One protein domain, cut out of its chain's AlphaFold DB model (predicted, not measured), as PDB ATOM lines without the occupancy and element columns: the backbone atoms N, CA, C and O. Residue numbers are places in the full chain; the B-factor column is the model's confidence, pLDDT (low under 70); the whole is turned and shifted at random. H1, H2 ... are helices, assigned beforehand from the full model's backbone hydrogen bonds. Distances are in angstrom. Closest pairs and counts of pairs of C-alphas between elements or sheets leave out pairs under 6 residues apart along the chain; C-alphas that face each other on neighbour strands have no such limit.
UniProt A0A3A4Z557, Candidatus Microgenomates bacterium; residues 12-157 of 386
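What this domain is: This is residues 12 to 157 of the 386 residues of a protein of Candidatus Microgenomates bacterium (UniProt A0A3A4Z557). Two helical hairpins, H1 with H2 and H3 with H4, lie side by side; long H4 runs through the middle and on past H3, and beyond Glu 116 a tight link turns back into H5, which slants loosely away from H4, followed by H6, which folds back loosely from H5. Residues 152 to 157 stick out. The printed 146 residues hold six named helices, H1 to H6 in order, and no named strand: all helix, loose, radius of gyration of the C-alphas 18.3 A, spans 55 by 39 by 32 A.

How they stand to each other: H1, residues 12 to 31, and H2, 38 to 55, touch as a hairpin; their closest C-alphas, Phe 22 and Cys 47, are 5.8 A apart. H3, 59 to 78, and H4, 82 to 116, touch as another; C-alphas Ala 66 and Ala 92, the closest, are 4.2 A apart. H2 and H4 are near each other. H5, 122 to 137, is close to but not clearly touching H4 and H6, 140 to 154; the closest C-alphas are Tyr 111 and Ile 124, 7.1 A, and Ile 135 and Ile 143, 6.5 A. Every O i to N i+4 pair is within hydrogen-bond range in H1, H2, H3 and H6; 28 of 31 in H4, 11 of 12 in H5.

Where its parts are: H1 begins at C-alpha 12 (117.227, 171.604, 198.117); H6 ends at C-alpha 154 (138.629, 175.468, 179.707). H4 is 51.8 A long.

The domain as a whole: The farthest C-alphas, Asn 80 and Asn 118, are 57.4 A apart. The printed part has no cut and no long link. Residues 34, 121 to 129 and 131 to 157 have pLDDT under 70.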
ATOM      1  N   ILE A  12     116.891 170.311 198.738       81.44
ATOM      2  CA  ILE A  12     117.227 171.604 198.117       81.44
ATOM      3  C   ILE A  12     117.045 172.763 199.112       81.44
ATOM      4  O   ILE A  12     117.868 173.679 199.128       81.44
ATOM      5  N   LYS A  13     116.011 172.724 199.967       82.81
ATOM      6  CA  LYS A  13     115.809 173.738 201.019       82.81
ATOM      7  C   LYS A  13     116.962 173.754 202.029       82.81
ATOM      8  O   LYS A  13     117.506 174.823 202.288       82.81
ATOM      9  N   HIS A  14     117.387 172.590 202.525       82.44
ATOM     10  CA  HIS A  14     118.502 172.489 203.481       82.44
ATOM     11  C   HIS A  14     119.819 172.999 202.886       82.44
ATOM     12  O   HIS A  14     120.572 173.720 203.535       82.44
ATOM     13  N   LYS A  15     120.063 172.697 201.609       83.38
ATOM     14  CA  LYS A  15     121.222 173.187 200.859       83.38
ATOM     15  C   LYS A  15     121.270 174.716 200.779       83.38
ATOM     16  O   LYS A  15     122.325 175.297 201.027       83.38
ATOM     17  N   LYS A  16     120.149 175.370 200.453       83.19
ATOM     18  CA  LYS A  16     120.057 176.843 200.411       83.19
ATOM     19  C   LYS A  16     120.259 177.469 201.788       83.19
ATOM     20  O   LYS A  16     120.953 178.475 201.887       83.19
ATOM     21  N   LEU A  17     119.704 176.852 202.831       84.44
ATOM     22  CA  LEU A  17     119.874 177.307 204.207       84.44
ATOM     23  C   LEU A  17     121.349 177.262 204.641       84.44
ATOM     24  O   LEU A  17     121.851 178.251 205.158       84.44
ATOM     25  N   LEU A  18     122.066 176.169 204.354       79.81
ATOM     26  CA  LEU A  18     123.500 176.047 204.656       79.81
ATOM     27  C   LEU A  18     124.352 177.121 203.964       79.81
ATOM     28  O   LEU A  18     125.251 177.680 204.585       79.81
ATOM     29  N   LEU A  19     124.056 177.438 202.698       81.81
ATOM     30  CA  LEU A  19     124.760 178.496 201.970       81.81
ATOM     31  C   LEU A  19     124.498 179.880 202.583       81.81
ATOM     32  O   LEU A  19     125.429 180.669 202.723       81.81
ATOM     33  N   LEU A  20     123.249 180.165 202.966       82.50
ATOM     34  CA  LEU A  20     122.882 181.415 203.639       82.50
ATOM     35  C   LEU A  20     123.557 181.547 205.007       82.50
ATOM     36  O   LEU A  20     124.080 182.614 205.314       82.50
ATOM     37  N   ILE A  21     123.601 180.465 205.794       81.38
ATOM     38  CA  ILE A  21     124.305 180.429 207.084       81.38
ATOM     39  C   ILE A  21     125.793 180.718 206.880       81.38
ATOM     40  O   ILE A  21     126.347 181.567 207.572       81.38
ATOM     41  N   PHE A  22     126.428 180.067 205.902       84.62
ATOM     42  CA  PHE A  22     127.832 180.306 205.585       84.62
ATOM     43  C   PHE A  22     128.092 181.767 205.191       84.62
ATOM     44  O   PHE A  22     128.964 182.403 205.774       84.62
ATOM     45  N   LEU A  23     127.317 182.316 204.248       84.00
ATOM     46  CA  LEU A  23     127.467 183.709 203.812       84.00
ATOM     47  C   LEU A  23     127.244 184.697 204.964       84.00
ATOM     48  O   LEU A  23     127.970 185.683 205.062       84.00
ATOM     49  N   GLY A  24     126.278 184.419 205.843       83.06
ATOM     50  CA  GLY A  24     126.010 185.224 207.031       83.06
ATOM     51  C   GLY A  24     127.168 185.206 208.028       83.06
ATOM     52  O   GLY A  24     127.633 186.267 208.433       83.06
ATOM     53  N   LEU A  25     127.677 184.021 208.380       82.25
ATOM     54  CA  LEU A  25     128.815 183.879 209.296       82.25
ATOM     55  C   LEU A  25     130.082 184.525 208.733       82.25
ATOM     56  O   LEU A  25     130.749 185.276 209.439       82.25
ATOM     57  N   PHE A  26     130.360 184.293 207.449       81.81
ATOM     58  CA  PHE A  26     131.478 184.912 206.746       81.81
ATOM     59  C   PHE A  26     131.351 186.441 206.791       81.81
ATOM     60  O   PHE A  26     132.274 187.134 207.202       81.81
ATOM     61  N   PHE A  27     130.178 186.993 206.468       84.44
ATOM     62  CA  PHE A  27     129.951 188.437 206.518       84.44
ATOM     63  C   PHE A  27     130.122 189.026 207.927       84.44
ATOM     64  O   PHE A  27     130.755 190.074 208.068       84.44
ATOM     65  N   ILE A  28     129.600 188.362 208.965       81.62
ATOM     66  CA  ILE A  28     129.740 188.793 210.367       81.62
ATOM     67  C   ILE A  28     131.217 188.854 210.768       81.62
ATOM     68  O   ILE A  28     131.647 189.839 211.372       81.62
ATOM     69  N   GLU A  29     132.001 187.844 210.389       82.38
ATOM     70  CA  GLU A  29     133.440 187.794 210.657       82.38
ATOM     71  C   GLU A  29     134.180 188.975 210.015       82.38
ATOM     72  O   GLU A  29     134.982 189.633 210.676       82.38
ATOM     73  N   PHE A  30     133.846 189.325 208.769       80.31
ATOM     74  CA  PHE A  30     134.482 190.445 208.066       80.31
ATOM     75  C   PHE A  30     134.063 191.833 208.562       80.31
ATOM     76  O   PHE A  30     134.822 192.796 208.403       80.31
ATOM     77  N   THR A  31     132.859 191.971 209.119       79.12
ATOM     78  CA  THR A  31     132.283 193.284 209.450       79.12
ATOM     79  C   THR A  31     132.375 193.643 210.927       79.12
ATOM     80  O   THR A  31     132.747 194.775 211.237       79.12
ATOM     81  N   PHE A  32     132.088 192.706 211.833       75.00
ATOM     82  CA  PHE A  32     131.894 193.011 213.255       75.00
ATOM     83  C   PHE A  32     133.042 192.550 214.157       75.00
ATOM     84  O   PHE A  32     133.241 193.116 215.232       75.00
ATOM     85  N   ILE A  33     133.823 191.553 213.742       73.69
ATOM     86  CA  ILE A  33     134.802 190.920 214.626       73.69
ATOM     87  C   ILE A  33     136.181 191.572 214.449       73.69
ATOM     88  O   ILE A  33     136.866 191.390 213.448       73.69
ATOM     89  N   ARG A  34     136.609 192.351 215.452       68.62
ATOM     90  CA  ARG A  34     137.923 193.032 215.465       68.62
ATOM     91  C   ARG A  34     139.099 192.076 215.721       68.62
ATOM     92  O   ARG A  34     140.234 192.418 215.403       68.62
ATOM     93  N   SER A  35     138.830 190.902 216.290       72.19
ATOM     94  CA  SER A  35     139.799 189.831 216.542       72.19
ATOM     95  C   SER A  35     139.109 188.489 216.323       72.19
ATOM     96  O   SER A  35     138.158 188.157 217.030       72.19
ATOM     97  N   THR A  36     139.530 187.748 215.302       71.00
ATOM     98  CA  THR A  36     138.928 186.460 214.957       71.00
ATOM     99  C   THR A  36     139.219 185.431 216.034       71.00
ATOM    100  O   THR A  36     140.347 184.965 216.175       71.00
ATOM    101  N   SER A  37     138.184 185.053 216.783       81.12
ATOM    102  CA  SER A  37     138.246 183.875 217.641       81.12
ATOM    103  C   SER A  37     138.472 182.637 216.772       81.12
ATOM    104  O   SER A  37     137.741 182.413 215.805       81.12
ATOM    105  N   THR A  38     139.447 181.806 217.141       79.50
ATOM    106  CA  THR A  38     139.754 180.525 216.481       79.50
ATOM    107  C   THR A  38     138.509 179.647 216.321       79.50
ATOM    108  O   THR A  38     138.378 178.919 215.339       79.50
ATOM    109  N   PHE A  39     137.555 179.756 217.253       80.81
ATOM    110  CA  PHE A  39     136.281 179.043 217.200       80.81
ATOM    111  C   PHE A  39     135.399 179.480 216.020       80.81
ATOM    112  O   PHE A  39     134.821 178.634 215.343       80.81
ATOM    113  N   VAL A  40     135.318 180.786 215.740       80.50
ATOM    114  CA  VAL A  40     134.513 181.323 214.626       80.50
ATOM    115  C   VAL A  40     135.092 180.865 213.295       80.50
ATOM    116  O   VAL A  40     134.352 180.372 212.447       80.50
ATOM    117  N   VAL A  41     136.419 180.927 213.155       82.44
ATOM    118  CA  VAL A  41     137.120 180.416 211.972       82.44
ATOM    119  C   VAL A  41     136.786 178.938 211.763       82.44
ATOM    120  O   VAL A  41     136.343 178.552 210.686       82.44
ATOM    121  N   LEU A  42     136.913 178.111 212.804       82.75
ATOM    122  CA  LEU A  42     136.619 176.679 212.727       82.75
ATOM    123  C   LEU A  42     135.154 176.392 212.352       82.75
ATOM    124  O   LEU A  42     134.888 175.502 211.543       82.75
ATOM    125  N   LEU A  43     134.207 177.177 212.868       85.94
ATOM    126  CA  LEU A  43     132.792 177.079 212.507       85.94
ATOM    127  C   LEU A  43     132.568 177.384 211.016       85.94
ATOM    128  O   LEU A  43     131.916 176.609 210.315       85.94
ATOM    129  N   VAL A  44     133.144 178.479 210.510       86.00
ATOM    130  CA  VAL A  44     133.035 178.876 209.096       86.00
ATOM    131  C   VAL A  44     133.679 177.830 208.182       86.00
ATOM    132  O   VAL A  44     133.116 177.505 207.134       86.00
ATOM    133  N   LEU A  45     134.797 177.230 208.605       86.31
ATOM    134  CA  LEU A  45     135.456 176.126 207.902       86.31
ATOM    135  C   LEU A  45     134.549 174.895 207.774       86.31
ATOM    136  O   LEU A  45     134.372 174.369 206.672       86.31
ATOM    137  N   ILE A  46     133.929 174.461 208.876       85.94
ATOM    138  CA  ILE A  46     132.992 173.326 208.879       85.94
ATOM    139  C   ILE A  46     131.788 173.628 207.982       85.94
ATOM    140  O   ILE A  46     131.391 172.785 207.169       85.94
ATOM    141  N   CYS A  47     131.230 174.839 208.071       87.38
ATOM    142  CA  CYS A  47     130.133 175.266 207.208       87.38
ATOM    143  C   CYS A  47     130.532 175.236 205.728       87.38
ATOM    144  O   CYS A  47     129.769 174.724 204.907       87.38
ATOM    145  N   TRP A  48     131.729 175.717 205.377       88.69
ATOM    146  CA  TRP A  48     132.226 175.680 204.003       88.69
ATOM    147  C   TRP A  48     132.389 174.249 203.483       88.69
ATOM    148  O   TRP A  48     131.907 173.932 202.395       88.69
ATOM    149  N   MET A  49     132.997 173.357 204.276       85.00
ATOM    150  CA  MET A  49     133.110 171.937 203.926       85.00
ATOM    151  C   MET A  49     131.730 171.312 203.695       85.00
ATOM    152  O   MET A  49     131.524 170.622 202.694       85.00
ATOM    153  N   GLY A  50     130.760 171.607 204.567       86.69
ATOM    154  CA  GLY A  50     129.376 171.158 204.424       86.69
ATOM    155  C   GLY A  50     128.707 171.676 203.147       86.69
ATOM    156  O   GLY A  50     128.028 170.916 202.451       86.69
ATOM    157  N   VAL A  51     128.935 172.942 202.786       87.88
ATOM    158  CA  VAL A  51     128.444 173.535 201.534       87.88
ATOM    159  C   VAL A  51     129.070 172.834 200.327       87.88
ATOM    160  O   VAL A  51     128.341 172.416 199.425       87.88
ATOM    161  N   VAL A  52     130.389 172.632 200.322       85.50
ATOM    162  CA  VAL A  52     131.097 171.978 199.214       85.50
ATOM    163  C   VAL A  52     130.632 170.537 199.017       85.50
ATOM    164  O   VAL A  52     130.266 170.165 197.897       85.50
ATOM    165  N   LEU A  53     130.582 169.743 200.090       83.50
ATOM    166  CA  LEU A  53     130.131 168.351 200.041       83.50
ATOM    167  C   LEU A  53     128.645 168.258 199.669       83.50
ATOM    168  O   LEU A  53     128.261 167.482 198.790       83.50
ATOM    169  N   GLY A  54     127.806 169.091 200.288       83.94
ATOM    170  CA  GLY A  54     126.362 169.081 200.088       83.94
ATOM    171  C   GLY A  54     125.957 169.493 198.674       83.94
ATOM    172  O   GLY A  54     125.084 168.867 198.063       83.94
ATOM    173  N   TRP A  55     126.585 170.524 198.113       84.00
ATOM    174  CA  TRP A  55     126.253 171.036 196.781       84.00
ATOM    175  C   TRP A  55     127.061 170.399 195.658       84.00
ATOM    176  O   TRP A  55     126.724 170.618 194.495       84.00
ATOM    177  N   ARG A  56     128.085 169.596 195.983       85.25
ATOM    178  CA  ARG A  56     129.076 169.116 195.009       85.25
ATOM    179  C   ARG A  56     129.603 170.283 194.177       85.25
ATOM    180  O   ARG A  56     129.632 170.216 192.945       85.25
ATOM    181  N   LEU A  57     129.940 171.383 194.856       84.94
ATOM    182  CA  LEU A  57     130.501 172.547 194.183       84.94
ATOM    183  C   LEU A  57     131.743 172.117 193.401       84.94
ATOM    184  O   LEU A  57     132.434 171.166 193.768       84.94
ATOM    185  N   LYS A  58     132.016 172.806 192.299       85.25
ATOM    186  CA  LYS A  58     133.292 172.647 191.601       85.25
ATOM    187  C   LYS A  58     134.372 173.383 192.397       85.25
ATOM    188  O   LYS A  58     134.104 174.467 192.915       85.25
ATOM    189  N   SER A  59     135.576 172.820 192.441       84.81
ATOM    190  CA  SER A  59     136.805 173.433 192.990       84.81
ATOM    191  C   SER A  59     137.002 174.887 192.540       84.81
ATOM    192  O   SER A  59     137.467 175.735 193.298       84.81
ATOM    193  N   PHE A  60     136.563 175.181 191.317       82.12
ATOM    194  CA  PHE A  60     136.538 176.497 190.693       82.12
ATOM    195  C   PHE A  60     135.976 177.614 191.584       82.12
ATOM    196  O   PHE A  60     136.531 178.708 191.594       82.12
ATOM    197  N   PHE A  61     134.914 177.355 192.355       84.50
ATOM    198  CA  PHE A  61     134.326 178.377 193.227       84.50
ATOM    199  C   PHE A  61     135.263 178.760 194.378       84.50
ATOM    200  O   PHE A  61     135.417 179.944 194.670       84.50
ATOM    201  N   SER A  62     135.936 177.777 194.981       87.88
ATOM    202  CA  SER A  62     136.952 178.008 196.013       87.88
ATOM    203  C   SER A  62     138.117 178.822 195.441       87.88
ATOM    204  O   SER A  62     138.523 179.820 196.024       87.88
ATOM    205  N   LEU A  63     138.594 178.467 194.245       83.75
ATOM    206  CA  LEU A  63     139.695 179.180 193.593       83.75
ATOM    207  C   LEU A  63     139.339 180.634 193.246       83.75
ATOM    208  O   LEU A  63     140.145 181.524 193.501       83.75
ATOM    209  N   ILE A  64     138.138 180.902 192.718       83.31
ATOM    210  CA  ILE A  64     137.680 182.279 192.465       83.31
ATOM    211  C   ILE A  64     137.664 183.094 193.757       83.31
ATOM    212  O   ILE A  64     138.191 184.203 193.777       83.31
ATOM    213  N   ASN A  65     137.091 182.548 194.832       85.50
ATOM    214  CA  ASN A  65     137.031 183.246 196.114       85.50
ATOM    215  C   ASN A  65     138.436 183.549 196.648       85.50
ATOM    216  O   ASN A  65     138.684 184.665 197.095       85.50
ATOM    217  N   ALA A  66     139.379 182.607 196.520       90.56
ATOM    218  CA  ALA A  66     140.775 182.842 196.873       90.56
ATOM    219  C   ALA A  66     141.380 184.021 196.093       90.56
ATOM    220  O   ALA A  66     141.973 184.915 196.691       90.56
ATOM    221  N   PHE A  67     141.184 184.068 194.770       84.25
ATOM    222  CA  PHE A  67     141.681 185.167 193.937       84.25
ATOM    223  C   PHE A  67     141.052 186.517 194.297       84.25
ATOM    224  O   PHE A  67     141.769 187.513 194.390       84.25
ATOM    225  N   ILE A  68     139.738 186.560 194.542       85.69
ATOM    226  CA  ILE A  68     139.043 187.782 194.974       85.69
ATOM    227  C   ILE A  68     139.635 188.292 196.293       85.69
ATOM    228  O   ILE A  68     139.910 189.484 196.426       85.69
ATOM    229  N   LEU A  69     139.885 187.396 197.252       91.44
ATOM    230  CA  LEU A  69     140.464 187.757 198.546       91.44
ATOM    231  C   LEU A  69     141.915 188.236 198.425       91.44
ATOM    232  O   LEU A  69     142.274 189.201 199.091       91.44
ATOM    233  N   ILE A  70     142.727 187.646 197.538       87.94
ATOM    234  CA  ILE A  70     144.089 188.136 197.253       87.94
ATOM    235  C   ILE A  70     144.044 189.565 196.696       87.94
ATOM    236  O   ILE A  70     144.809 190.423 197.134       87.94
ATOM    237  N   ILE A  71     143.134 189.846 195.760       84.31
ATOM    238  CA  ILE A  71     142.959 191.199 195.213       84.31
ATOM    239  C   ILE A  71     142.515 192.168 196.320       84.31
ATOM    240  O   ILE A  71     143.056 193.268 196.430       84.31
ATOM    241  N   LEU A  72     141.590 191.753 197.189       88.19
ATOM    242  CA  LEU A  72     141.159 192.552 198.339       88.19
ATOM    243  C   LEU A  72     142.293 192.800 199.343       88.19
ATOM    244  O   LEU A  72     142.392 193.916 199.850       88.19
ATOM    245  N   CYS A  73     143.186 191.832 199.582       92.88
ATOM    246  CA  CYS A  73     144.397 192.045 200.383       92.88
ATOM    247  C   CYS A  73     145.250 193.180 199.819       92.88
ATOM    248  O   CYS A  73     145.667 194.054 200.575       92.88
ATOM    249  N   LEU A  74     145.484 193.190 198.502       86.06
ATOM    250  CA  LEU A  74     146.275 194.235 197.844       86.06
ATOM    251  C   LEU A  74     145.620 195.612 198.002       86.06
ATOM    252  O   LEU A  74     146.298 196.586 198.325       86.06
ATOM    253  N   ILE A  75     144.295 195.690 197.856       85.19
ATOM    254  CA  ILE A  75     143.539 196.931 198.068       85.19
ATOM    255  C   ILE A  75     143.654 197.390 199.531       85.19
ATOM    256  O   ILE A  75     143.971 198.546 199.799       85.19
ATOM    257  N   LEU A  76     143.446 196.498 200.500       90.50
ATOM    258  CA  LEU A  76     143.523 196.830 201.929       90.50
ATOM    259  C   LEU A  76     144.932 197.220 202.380       90.50
ATOM    260  O   LEU A  76     145.072 198.041 203.292       90.50
ATOM    261  N   PHE A  77     145.957 196.661 201.736       88.50
ATOM    262  CA  PHE A  77     147.348 197.049 201.922       88.50
ATOM    263  C   PHE A  77     147.583 198.504 201.514       88.50
ATOM    264  O   PHE A  77     148.148 199.261 202.304       88.50
ATOM    265  N   ILE A  78     147.050 198.928 200.363       86.94
ATOM    266  CA  ILE A  78     147.106 200.329 199.910       86.94
ATOM    267  C   ILE A  78     146.444 201.270 200.933       86.94
ATOM    268  O   ILE A  78     146.961 202.349 201.206       86.94
ATOM    269  N   PHE A  79     145.350 200.846 201.573       92.50
ATOM    270  CA  PHE A  79     144.657 201.627 202.610       92.50
ATOM    271  C   PHE A  79     145.200 201.431 204.042       92.50
ATOM    272  O   PHE A  79     144.574 201.889 205.004       92.50
ATOM    273  N   ASN A  80     146.341 200.748 204.212       90.25
ATOM    274  CA  ASN A  80     147.014 200.494 205.496       90.25
ATOM    275  C   ASN A  80     146.101 199.882 206.587       90.25
ATOM    276  O   ASN A  80     146.222 200.177 207.779       90.25
ATOM    277  N   LYS A  81     145.164 199.002 206.208       89.50
ATOM    278  CA  LYS A  81     144.254 198.319 207.150       89.50
ATOM    279  C   LYS A  81     144.853 197.009 207.675       89.50
ATOM    280  O   LYS A  81     144.258 195.948 207.504       89.50
ATOM    281  N   ARG A  82     146.011 197.090 208.348       82.88
ATOM    282  CA  ARG A  82     146.837 195.930 208.768       82.88
ATOM    283  C   ARG A  82     146.047 194.782 209.402       82.88
ATOM    284  O   ARG A  82     146.122 193.669 208.906       82.88
ATOM    285  N   GLY A  83     145.199 195.066 210.396       81.19
ATOM    286  CA  GLY A  83     144.434 194.021 211.093       81.19
ATOM    287  C   GLY A  83     143.439 193.242 210.221       81.19
ATOM    288  O   GLY A  83     143.053 192.140 210.584       81.19
ATOM    289  N   ARG A  84     143.022 193.786 209.068       84.50
ATOM    290  CA  ARG A  84     142.160 193.065 208.119       84.50
ATOM    291  C   ARG A  84     142.973 192.281 207.093       84.50
ATOM    292  O   ARG A  84     142.518 191.234 206.657       84.50
ATOM    293  N   ILE A  85     144.160 192.748 206.717       89.31
ATOM    294  CA  ILE A  85     144.986 192.104 205.683       89.31
ATOM    295  C   ILE A  85     145.317 190.663 206.073       89.31
ATOM    296  O   ILE A  85     145.130 189.766 205.257       89.31
ATOM    297  N   ASP A  86     145.718 190.439 207.325       85.94
ATOM    298  CA  ASP A  86     146.065 189.104 207.823       85.94
ATOM    299  C   ASP A  86     144.872 188.141 207.723       85.94
ATOM    300  O   ASP A  86     145.017 186.996 207.295       85.94
ATOM    301  N   LEU A  87     143.667 188.639 208.021       87.62
ATOM    302  CA  LEU A  87     142.428 187.874 207.926       87.62
ATOM    303  C   LEU A  87     142.080 187.510 206.475       87.62
ATOM    304  O   LEU A  87     141.785 186.354 206.174       87.62
ATOM    305  N   PHE A  88     142.131 188.477 205.554       90.25
ATOM    306  CA  PHE A  88     141.867 188.217 204.135       90.25
ATOM    307  C   PHE A  88     142.913 187.267 203.531       90.25
ATOM    308  O   PHE A  88     142.556 186.393 202.740       90.25
ATOM    309  N   ALA A  89     144.183 187.392 203.929       90.75
ATOM    310  CA  ALA A  89     145.265 186.531 203.463       90.75
ATOM    311  C   ALA A  89     145.091 185.092 203.963       90.75
ATOM    312  O   ALA A  89     145.242 184.148 203.186       90.75
ATOM    313  N   PHE A  90     144.704 184.927 205.230       90.31
ATOM    314  CA  PHE A  90     144.364 183.630 205.804       90.31
ATOM    315  C   PHE A  90     143.224 182.952 205.029       90.31
ATOM    316  O   PHE A  90     143.370 181.812 204.581       90.31
ATOM    317  N   TRP A  91     142.115 183.664 204.793       92.12
ATOM    318  CA  TRP A  91     140.980 183.122 204.043       92.12
ATOM    319  C   TRP A  91     141.341 182.808 202.590       92.12
ATOM    320  O   TRP A  91     140.965 181.752 202.078       92.12
ATOM    321  N   ALA A  92     142.110 183.676 201.932       91.88
ATOM    322  CA  ALA A  92     142.604 183.436 200.581       91.88
ATOM    323  C   ALA A  92     143.406 182.133 200.492       91.88
ATOM    324  O   ALA A  92     143.146 181.303 199.617       91.88
ATOM    325  N   PHE A  93     144.350 181.942 201.417       88.81
ATOM    326  CA  PHE A  93     145.147 180.726 201.496       88.81
ATOM    327  C   PHE A  93     144.262 179.501 201.725       88.81
ATOM    328  O   PHE A  93     144.378 178.519 200.995       88.81
ATOM    329  N   PHE A  94     143.317 179.584 202.666       88.56
ATOM    330  CA  PHE A  94     142.392 178.493 202.950       88.56
ATOM    331  C   PHE A  94     141.589 178.066 201.711       88.56
ATOM    332  O   PHE A  94     141.584 176.886 201.351       88.56
ATOM    333  N   PHE A  95     140.944 179.011 201.023       89.94
ATOM    334  CA  PHE A  95     140.165 178.704 199.822       89.94
ATOM    335  C   PHE A  95     141.026 178.131 198.695       89.94
ATOM    336  O   PHE A  95     140.561 177.268 197.945       89.94
ATOM    337  N   LEU A  96     142.277 178.580 198.585       88.75
ATOM    338  CA  LEU A  96     143.218 178.073 197.599       88.75
ATOM    339  C   LEU A  96     143.606 176.623 197.907       88.75
ATOM    340  O   LEU A  96     143.431 175.755 197.050       88.75
ATOM    341  N   SER A  97     144.045 176.334 199.136       83.44
ATOM    342  CA  SER A  97     144.387 174.977 199.579       83.44
ATOM    343  C   SER A  97     143.203 174.025 199.440       83.44
ATOM    344  O   SER A  97     143.337 172.931 198.890       83.44
ATOM    345  N   PHE A  98     142.019 174.456 199.878       87.00
ATOM    346  CA  PHE A  98     140.815 173.641 199.807       87.00
ATOM    347  C   PHE A  98     140.353 173.417 198.362       87.00
ATOM    348  O   PHE A  98     139.971 172.306 198.004       87.00
ATOM    349  N   GLY A  99     140.438 174.439 197.505       87.75
ATOM    350  CA  GLY A  99     140.145 174.320 196.077       87.75
ATOM    351  C   GLY A  99     141.039 173.296 195.377       87.75
ATOM    352  O   GLY A  99     140.543 172.496 194.583       87.75
ATOM    353  N   VAL A 100     142.331 173.264 195.717       83.19
ATOM    354  CA  VAL A 100     143.277 172.265 195.196       83.19
ATOM    355  C   VAL A 100     142.926 170.857 195.687       83.19
ATOM    356  O   VAL A 100     142.819 169.944 194.870       83.19
ATOM    357  N   LEU A 101     142.678 170.671 196.990       82.94
ATOM    358  CA  LEU A 101     142.275 169.369 197.547       82.94
ATOM    359  C   LEU A 101     140.981 168.847 196.912       82.94
ATOM    360  O   LEU A 101     140.876 167.672 196.564       82.94
ATOM    361  N   GLN A 102     140.008 169.733 196.718       86.50
ATOM    362  CA  GLN A 102     138.736 169.412 196.087       86.50
ATOM    363  C   GLN A 102     138.912 168.988 194.624       86.50
ATOM    364  O   GLN A 102     138.228 168.068 194.175       86.50
ATOM    365  N   GLU A 103     139.826 169.619 193.882       86.25
ATOM    366  CA  GLU A 103     140.151 169.219 192.509       86.25
ATOM    367  C   GLU A 103     140.813 167.838 192.469       86.25
ATOM    368  O   GLU A 103     140.417 166.993 191.667       86.25
ATOM    369  N   ILE A 104     141.760 167.572 193.375       79.56
ATOM    370  CA  ILE A 104     142.413 166.260 193.499       79.56
ATOM    371  C   ILE A 104     141.370 165.175 193.793       79.56
ATOM    372  O   ILE A 104     141.324 164.158 193.102       79.56
ATOM    373  N   PHE A 105     140.488 165.411 194.767       83.19
ATOM    374  CA  PHE A 105     139.427 164.471 195.130       83.19
ATOM    375  C   PHE A 105     138.439 164.239 193.978       83.19
ATOM    376  O   PHE A 105     138.033 163.109 193.703       83.19
ATOM    377  N   TRP A 106     138.064 165.302 193.262       85.31
ATOM    378  CA  TRP A 106     137.178 165.196 192.106       85.31
ATOM    379  C   TRP A 106     137.810 164.393 190.964       85.31
ATOM    380  O   TRP A 106     137.136 163.549 190.365       85.31
ATOM    381  N   LEU A 107     139.100 164.611 190.686       79.31
ATOM    382  CA  LEU A 107     139.855 163.837 189.701       79.31
ATOM    383  C   LEU A 107     139.956 162.360 190.103       79.31
ATOM    384  O   LEU A 107     139.747 161.500 189.247       79.31
ATOM    385  N   GLY A 108     140.190 162.072 191.388       81.06
ATOM    386  CA  GLY A 108     140.212 160.712 191.934       81.06
ATOM    387  C   GLY A 108     138.886 159.972 191.726       81.06
ATOM    388  O   GLY A 108     138.857 158.926 191.082       81.06
ATOM    389  N   ASN A 109     137.765 160.566 192.149       82.50
ATOM    390  CA  ASN A 109     136.435 159.961 191.978       82.50
ATOM    391  C   ASN A 109     136.044 159.773 190.506       82.50
ATOM    392  O   ASN A 109     135.334 158.831 190.147       82.50
ATOM    393  N   LYS A 110     136.452 160.702 189.632       80.75
ATOM    394  CA  LYS A 110     136.189 160.588 188.193       80.75
ATOM    395  C   LYS A 110     136.971 159.431 187.571       80.75
ATOM    396  O   LYS A 110     136.469 158.811 186.636       80.75
ATOM    397  N   TYR A 111     138.176 159.169 188.068       76.31
ATOM    398  CA  TYR A 111     138.996 158.043 187.640       76.31
ATOM    399  C   TYR A 111     138.389 156.705 188.093       76.31
ATOM    400  O   TYR A 111     138.186 155.828 187.257       76.31
ATOM    401  N   GLU A 112     137.994 156.588 189.362       79.12
ATOM    402  CA  GLU A 112     137.398 155.364 189.921       79.12
ATOM    403  C   GLU A 112     136.119 154.940 189.180       79.12
ATOM    404  O   GLU A 112     136.015 153.806 188.719       79.12
ATOM    405  N   LYS A 113     135.202 155.881 188.914       82.94
ATOM    406  CA  LYS A 113     133.978 155.594 188.141       82.94
ATOM    407  C   LYS A 113     134.224 155.112 186.714       82.94
ATOM    408  O   LYS A 113     133.395 154.405 186.155       82.94
ATOM    409  N   ARG A 114     135.314 155.546 186.077       75.44
ATOM    410  CA  ARG A 114     135.651 155.091 184.718       75.44
ATOM    411  C   ARG A 114     136.258 153.701 184.722       75.44
ATOM    412  O   ARG A 114     135.960 152.927 183.820       75.44
ATOM    413  N   ARG A 115     137.045 153.394 185.757       76.88
ATOM    414  CA  ARG A 115     137.575 152.056 186.008       76.88
ATOM    415  C   ARG A 115     136.444 151.045 186.209       76.88
ATOM    416  O   ARG A 115     136.468 149.995 185.587       76.88
ATOM    417  N   GLU A 116     135.422 151.393 186.994       86.81
ATOM    418  CA  GLU A 116     134.221 150.553 187.168       86.81
ATOM    419  C   GLU A 116     133.453 150.321 185.855       86.81
ATOM    420  O   GLU A 116     132.883 149.253 185.651       86.81
ATOM    421  N   ASN A 117     133.463 151.297 184.945       88.25
ATOM    422  CA  ASN A 117     132.770 151.211 183.658       88.25
ATOM    423  C   ASN A 117     133.576 150.500 182.552       88.25
ATOM    424  O   ASN A 117     133.112 150.476 181.412       88.25
ATOM    425  N   ASN A 118     134.767 149.952 182.845       84.62
ATOM    426  CA  ASN A 118     135.687 149.375 181.853       84.62
ATOM    427  C   ASN A 118     135.964 150.309 180.653       84.62
ATOM    428  O   ASN A 118     136.223 149.846 179.540       84.62
ATOM    429  N   GLU A 119     135.900 151.634 180.848       79.50
ATOM    430  CA  GLU A 119     136.342 152.572 179.815       79.50
ATOM    431  C   GLU A 119     137.871 152.446 179.670       79.50
ATOM    432  O   GLU A 119     138.565 152.451 180.689       79.50
ATOM    433  N   PRO A 120     138.417 152.347 178.441       70.44
ATOM    434  CA  PRO A 120     139.840 152.092 178.225       70.44
ATOM    435  C   PRO A 120     140.713 153.123 178.955       70.44
ATOM    436  O   PRO A 120     140.530 154.339 178.825       70.44
ATOM    437  N   GLU A 121     141.656 152.614 179.753       61.28
ATOM    438  CA  GLU A 121     142.414 153.357 180.771       61.28
ATOM    439  C   GLU A 121     143.403 154.395 180.201       61.28
ATOM    440  O   GLU A 121     143.945 155.226 180.943       61.28
ATOM    441  N   ASP A 122     143.605 154.414 178.884       62.50
ATOM    442  CA  ASP A 122     144.800 154.990 178.273       62.50
ATOM    443  C   ASP A 122     144.951 156.495 178.481       62.50
ATOM    444  O   ASP A 122     146.040 156.975 178.775       62.50
ATOM    445  N   HIS A 123     143.888 157.298 178.402       59.41
ATOM    446  CA  HIS A 123     144.091 158.750 178.442       59.41
ATOM    447  C   HIS A 123     144.136 159.355 179.839       59.41
ATOM    448  O   HIS A 123     144.822 160.357 180.010       59.41
ATOM    449  N   ILE A 124     143.439 158.804 180.836       55.66
ATOM    450  CA  ILE A 124     143.390 159.417 182.175       55.66
ATOM    451  C   ILE A 124     144.470 158.854 183.089       55.66
ATOM    452  O   ILE A 124     145.046 159.634 183.844       55.66
ATOM    453  N   LEU A 125     144.802 157.563 182.999       61.34
ATOM    454  CA  LEU A 125     145.896 156.996 183.784       61.34
ATOM    455  C   LEU A 125     147.241 157.568 183.319       61.34
ATOM    456  O   LEU A 125     147.998 158.062 184.151       61.34
ATOM    457  N   ILE A 126     147.486 157.634 182.002       67.62
ATOM    458  CA  ILE A 126     148.662 158.333 181.450       67.62
ATOM    459  C   ILE A 126     148.641 159.803 181.869       67.62
ATOM    460  O   ILE A 126     149.685 160.362 182.195       67.62
ATOM    461  N   TYR A 127     147.468 160.442 181.918       63.81
ATOM    462  CA  TYR A 127     147.360 161.830 182.359       63.81
ATOM    463  C   TYR A 127     147.698 162.008 183.842       63.81
ATOM    464  O   TYR A 127     148.437 162.925 184.184       63.81
ATOM    465  N   TYR A 128     147.184 161.149 184.720       61.59
ATOM    466  CA  TYR A 128     147.430 161.213 186.159       61.59
ATOM    467  C   TYR A 128     148.874 160.838 186.487       61.59
ATOM    468  O   TYR A 128     149.518 161.521 187.273       61.59
ATOM    469  N   GLN A 129     149.423 159.816 185.828       67.75
ATOM    470  CA  GLN A 129     150.831 159.444 185.948       67.75
ATOM    471  C   GLN A 129     151.748 160.541 185.405       67.75
ATOM    472  O   GLN A 129     152.751 160.850 186.040       67.75
ATOM    473  N   ARG A 130     151.396 161.190 184.287       70.06
ATOM    474  CA  ARG A 130     152.150 162.331 183.747       70.06
ATOM    475  C   ARG A 130     152.030 163.558 184.649       70.06
ATOM    476  O   ARG A 130     153.035 164.204 184.873       70.06
ATOM    477  N   PHE A 131     150.858 163.836 185.222       61.56
ATOM    478  CA  PHE A 131     150.662 164.926 186.183       61.56
ATOM    479  C   PHE A 131     151.404 164.673 187.501       61.56
ATOM    480  O   PHE A 131     152.034 165.581 188.019       61.56
ATOM    481  N   ARG A 132     151.397 163.437 188.014       61.53
ATOM    482  CA  ARG A 132     152.172 163.028 189.194       61.53
ATOM    483  C   ARG A 132     153.675 163.123 188.935       61.53
ATOM    484  O   ARG A 132     154.386 163.707 189.734       61.53
ATOM    485  N   LYS A 133     154.137 162.626 187.784       64.62
ATOM    486  CA  LYS A 133     155.536 162.739 187.353       64.62
ATOM    487  C   LYS A 133     155.938 164.200 187.137       64.62
ATOM    488  O   LYS A 133     157.045 164.575 187.492       64.62
ATOM    489  N   ASP A 134     155.038 165.029 186.612       59.44
ATOM    490  CA  ASP A 134     155.212 166.478 186.489       59.44
ATOM    491  C   ASP A 134     155.236 167.168 187.862       59.44
ATOM    492  O   ASP A 134     156.016 168.089 188.038       59.44
ATOM    493  N   ILE A 135     154.452 166.728 188.851       55.44
ATOM    494  CA  ILE A 135     154.531 167.248 190.227       55.44
ATOM    495  C   ILE A 135     155.872 166.887 190.879       55.44
ATOM    496  O   ILE A 135     156.460 167.725 191.555       55.44
ATOM    497  N   ASP A 136     156.355 165.662 190.659       53.16
ATOM    498  CA  ASP A 136     157.609 165.175 191.242       53.16
ATOM    499  C   ASP A 136     158.858 165.773 190.565       53.16
ATOM    500  O   ASP A 136     159.916 165.812 191.180       53.16
ATOM    501  N   THR A 137     158.760 166.240 189.311       51.75
ATOM    502  CA  THR A 137     159.919 166.730 188.528       51.75
ATOM    503  C   THR A 137     159.887 168.219 188.207       51.75
ATOM    504  O   THR A 137     160.927 168.798 187.886       51.75
ATOM    505  N   LYS A 138     158.718 168.865 188.268       55.38
ATOM    506  CA  LYS A 138     158.562 170.278 187.923       55.38
ATOM    507  C   LYS A 138     158.325 171.113 189.162       55.38
ATOM    508  O   LYS A 138     157.640 170.756 190.113       55.38
ATOM    509  N   ASN A 139     158.886 172.304 189.114       52.47
ATOM    510  CA  ASN A 139     158.826 173.247 190.207       52.47
ATOM    511  C   ASN A 139     157.395 173.764 190.439       52.47
ATOM    512  O   ASN A 139     156.607 173.857 189.502       52.47
ATOM    513  N   CYS A 140     157.072 174.188 191.667       44.47
ATOM    514  CA  CYS A 140     155.726 174.649 192.056       44.47
ATOM    515  C   CYS A 140     155.117 175.696 191.093       44.47
ATOM    516  O   CYS A 140     153.920 175.681 190.819       44.47
ATOM    517  N   PHE A 141     155.956 176.559 190.510       44.53
ATOM    518  CA  PHE A 141     155.562 177.535 189.488       44.53
ATOM    519  C   PHE A 141     155.166 176.908 188.144       44.53
ATOM    520  O   PHE A 141     154.254 177.403 187.493       44.53
ATOM    521  N   GLU A 142     155.816 175.824 187.725       53.06
ATOM    522  CA  GLU A 142     155.436 175.078 186.522       53.06
ATOM    523  C   GLU A 142     154.156 174.271 186.736       53.06
ATOM    524  O   GLU A 142     153.347 174.157 185.820       53.06
ATOM    525  N   ILE A 143     153.926 173.766 187.949       53.72
ATOM    526  CA  ILE A 143     152.660 173.122 188.320       53.72
ATOM    527  C   ILE A 143     151.534 174.163 188.302       53.72
ATOM    528  O   ILE A 143     150.499 173.939 187.675       53.72
ATOM    529  N   LEU A 144     151.761 175.336 188.905       49.22
ATOM    530  CA  LEU A 144     150.846 176.477 188.846       49.22
ATOM    531  C   LEU A 144     150.612 176.932 187.396       49.22
ATOM    532  O   LEU A 144     149.481 177.220 187.018       49.22
ATOM    533  N   TRP A 145     151.653 176.943 186.560       57.22
ATOM    534  CA  TRP A 145     151.571 177.260 185.135       57.22
ATOM    535  C   TRP A 145     150.762 176.232 184.352       57.22
ATOM    536  O   TRP A 145     149.901 176.611 183.570       57.22
ATOM    537  N   LEU A 146     150.990 174.936 184.567       59.84
ATOM    538  CA  LEU A 146     150.203 173.866 183.957       59.84
ATOM    539  C   LEU A 146     148.739 173.981 184.376       59.84
ATOM    540  O   LEU A 146     147.850 173.817 183.542       59.84
ATOM    541  N   PHE A 147     148.493 174.333 185.637       57.62
ATOM    542  CA  PHE A 147     147.160 174.580 186.160       57.62
ATOM    543  C   PHE A 147     146.508 175.803 185.494       57.62
ATOM    544  O   PHE A 147     145.403 175.687 184.969       57.62
ATOM    545  N   LEU A 148     147.209 176.939 185.408       53.19
ATOM    546  CA  LEU A 148     146.759 178.169 184.742       53.19
ATOM    547  C   LEU A 148     146.541 177.978 183.235       53.19
ATOM    548  O   LEU A 148     145.517 178.389 182.705       53.19
ATOM    549  N   LYS A 149     147.453 177.298 182.539       59.16
ATOM    550  CA  LYS A 149     147.361 176.987 181.104       59.16
ATOM    551  C   LYS A 149     146.160 176.092 180.795       59.16
ATOM    552  O   LYS A 149     145.550 176.178 179.728       59.16
ATOM    553  N   ARG A 150     145.800 175.219 181.733       61.22
ATOM    554  CA  ARG A 150     144.627 174.347 181.629       61.22
ATOM    555  C   ARG A 150     143.340 175.071 182.017       61.22
ATOM    556  O   ARG A 150     142.312 174.852 181.380       61.22
ATOM    557  N   PHE A 151     143.423 175.985 182.982       49.28
ATOM    558  CA  PHE A 151     142.371 176.932 183.338       49.28
ATOM    559  C   PHE A 151     141.999 177.813 182.138       49.28
ATOM    560  O   PHE A 151     140.825 177.912 181.795       49.28
ATOM    561  N   THR A 152     142.985 178.352 181.411       50.22
ATOM    562  CA  THR A 152     142.745 179.121 180.179       50.22
ATOM    563  C   THR A 152     142.217 178.252 179.035       50.22
ATOM    564  O   THR A 152     141.430 178.728 178.228       50.22
ATOM    565  N   GLY A 153     142.580 176.965 178.985       53.03
ATOM    566  CA  GLY A 153     142.064 176.016 177.990       53.03
ATOM    567  C   GLY A 153     140.593 175.606 178.176       53.03
ATOM    568  O   GLY A 153     139.964 175.162 177.215       53.03
ATOM    569  N   LEU A 154     140.037 175.751 179.385       49.41
ATOM    570  CA  LEU A 154     138.629 175.468 179.707       49.41
ATOM    571  C   LEU A 154     137.686 176.644 179.393       49.41
ATOM    572  O   LEU A 154     136.477 176.445 179.267       49.41
ATOM    573  N   VAL A 155     138.226 177.853 179.230       45.34
ATOM    574  CA  VAL A 155     137.474 179.050 178.838       45.34
ATOM    575  C   VAL A 155     137.283 179.027 177.312       45.34
ATOM    576  O   VAL A 155     138.225 179.253 176.568       45.34
ATOM    577  N   SER A 156     136.070 178.633 176.898       45.16
ATOM    578  CA  SER A 156     135.447 178.462 175.560       45.16
ATOM    579  C   SER A 156     136.241 178.696 174.244       45.16
ATOM    580  O   SER A 156     137.126 179.536 174.103       45.16
ATOM    581  N   LYS A 157     135.810 177.983 173.184       49.62
ATOM    582  CA  LYS A 157     136.314 178.083 171.794       49.62
ATOM    583  C   LYS A 157     136.329 179.513 171.219       49.62
ATOM    584  O   LYS A 157     137.101 179.746 170.291       49.62
TER     585      LYS A 157